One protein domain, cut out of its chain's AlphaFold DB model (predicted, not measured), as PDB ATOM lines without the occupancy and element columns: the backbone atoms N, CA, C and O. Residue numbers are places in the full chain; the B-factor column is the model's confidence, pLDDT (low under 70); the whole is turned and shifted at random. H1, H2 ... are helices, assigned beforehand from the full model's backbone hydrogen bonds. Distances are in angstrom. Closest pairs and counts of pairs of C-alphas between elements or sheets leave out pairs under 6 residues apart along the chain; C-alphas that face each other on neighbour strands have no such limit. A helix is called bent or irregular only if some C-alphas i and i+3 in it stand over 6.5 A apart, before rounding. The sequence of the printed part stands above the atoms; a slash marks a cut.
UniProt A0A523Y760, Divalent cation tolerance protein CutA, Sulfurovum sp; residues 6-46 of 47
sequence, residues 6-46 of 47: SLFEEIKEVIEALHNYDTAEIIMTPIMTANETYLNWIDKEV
ATOM      1  N   SER A   6     -54.551  56.201 192.138       96.94
ATOM      2  CA  SER A   6     -54.157  56.355 193.544       96.94
ATOM      3  C   SER A   6     -53.176  55.291 194.041       96.94
ATOM      4  O   SER A   6     -52.550  55.500 195.071       96.94
ATOM      5  N   LEU A   7     -53.043  54.167 193.329       97.50
ATOM      6  CA  LEU A   7     -52.189  53.036 193.708       97.50
ATOM      7  C   LEU A   7     -50.872  53.000 192.931       97.50
ATOM      8  O   LEU A   7     -50.124  52.032 193.025       97.50
ATOM      9  N   PHE A   8     -50.594  54.025 192.121       97.44
ATOM     10  CA  PHE A   8     -49.428  54.026 191.245       97.44
ATOM     11  C   PHE A   8     -48.108  53.874 192.013       97.44
ATOM     12  O   PHE A   8     -47.293  53.047 191.618       97.44
ATOM     13  N   GLU A   9     -47.919  54.615 193.109       97.94
ATOM     14  CA  GLU A   9     -46.673  54.550 193.890       97.94
ATOM     15  C   GLU A   9     -46.478  53.178 194.549       97.94
ATOM     16  O   GLU A   9     -45.411  52.591 194.414       97.94
ATOM     17  N   GLU A  10     -47.522  52.600 195.154       97.81
ATOM     18  CA  GLU A  10     -47.441  51.261 195.762       97.81
ATOM     19  C   GLU A  10     -47.105  50.187 194.716       97.81
ATOM     20  O   GLU A  10     -46.243  49.332 194.921       97.81
ATOM     21  N   ILE A  11     -47.739  50.255 193.544       97.25
ATOM     22  CA  ILE A  11     -47.458  49.336 192.438       97.25
ATOM     23  C   ILE A  11     -46.027  49.508 191.934       97.25
ATOM     24  O   ILE A  11     -45.358  48.513 191.651       97.25
ATOM     25  N   LYS A  12     -45.559  50.752 191.801       97.69
ATOM     26  CA  LYS A  12     -44.199  51.061 191.368       97.69
ATOM     27  C   LYS A  12     -43.180  50.463 192.337       97.69
ATOM     28  O   LYS A  12     -42.295  49.751 191.874       97.69
ATOM     29  N   GLU A  13     -43.345  50.667 193.643       97.50
ATOM     30  CA  GLU A  13     -42.454  50.114 194.674       97.50
ATOM     31  C   GLU A  13     -42.388  48.582 194.611       97.50
ATOM     32  O   GLU A  13     -41.304  47.994 194.644       97.50
ATOM     33  N   VAL A  14     -43.539  47.918 194.459       97.31
ATOM     34  CA  VAL A  14     -43.594  46.455 194.322       97.31
ATOM     35  C   VAL A  14     -42.900  45.989 193.040       97.31
ATOM     36  O   VAL A  14     -42.172  44.996 193.067       97.31
ATOM     37  N   ILE A  15     -43.101  46.683 191.915       97.06
ATOM     38  CA  ILE A  15     -42.424  46.347 190.657       97.06
ATOM     39  C   ILE A  15     -40.913  46.541 190.805       97.06
ATOM     40  O   ILE A  15     -40.173  45.631 190.448       97.06
ATOM     41  N   GLU A  16     -40.446  47.664 191.353       97.12
ATOM     42  CA  GLU A  16     -39.017  47.945 191.562       97.12
ATOM     43  C   GLU A  16     -38.352  46.904 192.475       97.12
ATOM     44  O   GLU A  16     -37.235  46.476 192.200       97.12
ATOM     45  N   ALA A  17     -39.049  46.430 193.512       97.12
ATOM     46  CA  ALA A  17     -38.533  45.396 194.410       97.12
ATOM     47  C   ALA A  17     -38.432  44.001 193.762       97.12
ATOM     48  O   ALA A  17     -37.627  43.174 194.195       97.12
ATOM     49  N   LEU A  18     -39.272  43.711 192.763       97.25
ATOM     50  CA  LEU A  18     -39.337  42.404 192.100       97.25
ATOM     51  C   LEU A  18     -38.575  42.362 190.771       97.25
ATOM     52  O   LEU A  18     -38.199  41.279 190.313       97.25
ATOM     53  N   HIS A  19     -38.378  43.510 190.127       95.31
ATOM     54  CA  HIS A  19     -37.692  43.596 188.849       95.31
ATOM     55  C   HIS A  19     -36.177  43.479 189.044       95.31
ATOM     56  O   HIS A  19     -35.584  44.029 189.961       95.31
ATOM     57  N   ASN A  20     -35.522  42.775 188.130       93.31
ATOM     58  CA  ASN A  20     -34.077  42.553 188.121       93.31
ATOM     59  C   ASN A  20     -33.267  43.639 187.382       93.31
ATOM     60  O   ASN A  20     -32.099  43.410 187.078       93.31
ATOM     61  N   TYR A  21     -33.886  44.762 187.008       96.25
ATOM     62  CA  TYR A  21     -33.217  45.849 186.290       96.25
ATOM     63  C   TYR A  21     -32.957  46.998 187.253       96.25
ATOM     64  O   TYR A  21     -33.850  47.352 188.016       96.25
ATOM     65  N   ASP A  22     -31.782  47.620 187.151       92.25
ATOM     66  CA  ASP A  22     -31.429  48.784 187.975       92.25
ATOM     67  C   ASP A  22     -32.399  49.961 187.755       92.25
ATOM     68  O   ASP A  22     -32.727  50.681 188.692       92.25
ATOM     69  N   THR A  23     -32.897  50.124 186.522       95.12
ATOM     70  CA  THR A  23     -33.915  51.123 186.168       95.12
ATOM     71  C   THR A  23     -35.009  50.472 185.325       95.12
ATOM     72  O   THR A  23     -34.867  50.329 184.108       95.12
ATOM     73  N   ALA A  24     -36.110  50.070 185.960       96.50
ATOM     74  CA  ALA A  24     -37.292  49.579 185.259       96.50
ATOM     75  C   ALA A  24     -38.096  50.744 184.647       96.50
ATOM     76  O   ALA A  24     -38.301  51.777 185.281       96.50
ATOM     77  N   GLU A  25     -38.588  50.581 183.417       97.00
ATOM     78  CA  GLU A  25     -39.509  51.549 182.814       97.00
ATOM     79  C   GLU A  25     -40.917  51.364 183.394       97.00
ATOM     80  O   GLU A  25     -41.575  50.348 183.160       97.00
ATOM     81  N   ILE A  26     -41.388  52.357 184.153       97.81
ATOM     82  CA  ILE A  26     -42.706  52.344 184.794       97.81
ATOM     83  C   ILE A  26     -43.397  53.680 184.511       97.81
ATOM     84  O   ILE A  26     -43.019  54.720 185.048       97.81
ATOM     85  N   ILE A  27     -44.427  53.652 183.664       97.81
ATOM     86  CA  ILE A  27     -45.213  54.830 183.277       97.81
ATOM     87  C   ILE A  27     -46.716  54.546 183.348       97.81
ATOM     88  O   ILE A  27     -47.166  53.409 183.194       97.81
ATOM     89  N   MET A  28     -47.505  55.599 183.559       97.88
ATOM     90  CA  MET A  28     -48.969  55.558 183.602       97.88
ATOM     91  C   MET A  28     -49.556  56.503 182.552       97.88
ATOM     92  O   MET A  28     -49.107  57.635 182.396       97.88
ATOM     93  N   THR A  29     -50.613  56.055 181.878       97.94
ATOM     94  CA  THR A  29     -51.407  56.871 180.951       97.94
ATOM     95  C   THR A  29     -52.835  57.024 181.476       97.94
ATOM     96  O   THR A  29     -53.417  56.018 181.896       97.94
ATOM     97  N   PRO A  30     -53.439  58.225 181.431       96.94
ATOM     98  CA  PRO A  30     -54.802  58.418 181.912       96.94
ATOM     99  C   PRO A  30     -55.826  57.727 180.998       96.94
ATOM    100  O   PRO A  30     -55.732  57.792 179.771       96.94
ATOM    101  N   ILE A  31     -56.836  57.093 181.597       96.12
ATOM    102  CA  ILE A  31     -58.005  56.568 180.881       96.12
ATOM    103  C   ILE A  31     -59.070  57.664 180.873       96.12
ATOM    104  O   ILE A  31     -59.722  57.907 181.883       96.12
ATOM    105  N   MET A  32     -59.237  58.335 179.731       96.69
ATOM    106  CA  MET A  32     -60.181  59.458 179.604       96.69
ATOM    107  C   MET A  32     -61.623  59.009 179.338       96.69
ATOM    108  O   MET A  32     -62.568  59.741 179.622       96.69
ATOM    109  N   THR A  33     -61.816  57.823 178.757       95.56
ATOM    110  CA  THR A  33     -63.139  57.264 178.446       95.56
ATOM    111  C   THR A  33     -63.051  55.743 178.386       95.56
ATOM    112  O   THR A  33     -62.133  55.197 177.773       95.56
ATOM    113  N   ALA A  34     -64.001  55.054 179.016       96.31
ATOM    114  CA  ALA A  34     -64.126  53.600 178.992       96.31
ATOM    115  C   ALA A  34     -65.561  53.186 179.353       96.31
ATOM    116  O   ALA A  34     -66.398  54.020 179.688       96.31
ATOM    117  N   ASN A  35     -65.850  51.887 179.298       98.31
ATOM    118  CA  ASN A  35     -67.117  51.349 179.780       98.31
ATOM    119  C   ASN A  35     -67.250  51.553 181.305       98.31
ATOM    120  O   ASN A  35     -66.430  51.043 182.067       98.31
ATOM    121  N   GLU A  36     -68.297  52.253 181.747       98.00
ATOM    122  CA  GLU A  36     -68.525  52.564 183.168       98.00
ATOM    123  C   GLU A  36     -68.695  51.316 184.037       98.00
ATOM    124  O   GLU A  36     -68.170  51.250 185.145       98.00
ATOM    125  N   THR A  37     -69.393  50.289 183.542       98.44
ATOM    126  CA  THR A  37     -69.552  49.021 184.269       98.44
ATOM    127  C   THR A  37     -68.199  48.362 184.530       98.44
ATOM    128  O   THR A  37     -67.980  47.821 185.612       98.44
ATOM    129  N   TYR A  38     -67.277  48.446 183.575       97.75
ATOM    130  CA  TYR A  38     -65.931  47.909 183.719       97.75
ATOM    131  C   TYR A  38     -65.067  48.739 184.676       97.75
ATOM    132  O   TYR A  38     -64.367  48.162 185.506       97.75
ATOM    133  N   LEU A  39     -65.154  50.074 184.621       96.81
ATOM    134  CA  LEU A  39     -64.475  50.943 185.592       96.81
ATOM    135  C   LEU A  39     -64.949  50.649 187.022       96.81
ATOM    136  O   LEU A  39     -64.130  50.410 187.902       96.81
ATOM    137  N   ASN A  40     -66.264  50.522 187.221       96.56
ATOM    138  CA  ASN A  40     -66.851  50.156 188.512       96.56
ATOM    139  C   ASN A  40     -66.423  48.765 189.002       96.56
ATOM    140  O   ASN A  40     -66.399  48.514 190.205       96.56
ATOM    141  N   TRP A  41     -66.140  47.834 188.088       97.69
ATOM    142  CA  TRP A  41     -65.593  46.529 188.450       97.69
ATOM    143  C   TRP A  41     -64.134  46.655 188.910       97.69
ATOM    144  O   TRP A  41     -63.812  46.164 189.989       97.69
ATOM    145  N   ILE A  42     -63.288  47.392 188.177       97.19
ATOM    146  CA  ILE A  42     -61.908  47.694 188.606       97.19
ATOM    147  C   ILE A  42     -61.918  48.345 189.993       97.19
ATOM    148  O   ILE A  42     -61.143  47.955 190.865       97.19
ATOM    149  N   ASP A  43     -62.833  49.284 190.235       94.81
ATOM    150  CA  ASP A  43     -62.909  49.975 191.517       94.81
ATOM    151  C   ASP A  43     -63.206  49.056 192.708       94.81
ATOM    152  O   ASP A  43     -62.800  49.367 193.831       94.81
ATOM    153  N   LYS A  44     -63.879  47.927 192.472       97.06
ATOM    154  CA  LYS A  44     -64.195  46.925 193.499       97.06
ATOM    155  C   LYS A  44     -63.079  45.904 193.698       97.06
ATOM    156  O   LYS A  44     -62.868  45.470 194.827       97.06
ATOM    157  N   GLU A  45     -62.400  45.512 192.623       97.50
ATOM    158  CA  GLU A  45     -61.368  44.468 192.668       97.50
ATOM    159  C   GLU A  45     -60.021  44.983 193.178       97.50
ATOM    160  O   GLU A  45     -59.254  44.232 193.778       97.50
ATOM    161  N   VAL A  46     -59.720  46.260 192.940       95.12
ATOM    162  CA  VAL A  46     -58.417  46.837 193.268       95.12
ATOM    163  C   VAL A  46     -58.510  47.638 194.571       95.12
ATOM    164  O   VAL A  46     -59.358  48.528 194.695       95.12
TER     165      VAL A  46
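This is residues 6 to 46 of the 47 residues of the protein "Divalent cation tolerance protein CutA" of Sulfurovum sp (UniProt A0A523Y760). An open arch: helix H1 lies under part of a long link, residues 19 to 35, which folds back past it after H1 ends and goes on to a second helix, H2, at the far end. The 41 printed residues hold two named helices, H1 then H2, and no named strand; the class is all helix. The whole is only just loose, close to extended, with a radius of gyration of the C-alphas of 13.3 A, and only just elongated, spanning 38 by 19 by 14 A.

H1, residues 6 to 18, runs 20.4 A from C-alpha 6 at (-54.157, 56.355, 193.544) to C-alpha 18 at (-39.337, 42.404, 192.100). It is irregular: C-alphas 6 and 9 are 7.7 A apart. H2, residues 36 to 45, measures 14.4 A and ends with C-alpha 45 at (-61.368, 44.468, 192.668).

H1 and H2 are apart, with no C-alpha of one within 8 A of the other. In H2 every O i to N i+4 pair is within hydrogen-bond range; in H1, 8 of 9 are.

The C-alphas of Asp 22 and Thr 37, the two farthest apart, are 38.3 A apart. The link is long, 17 residues. The printed part has no cut, and no printed residue is under 70 in pLDDT.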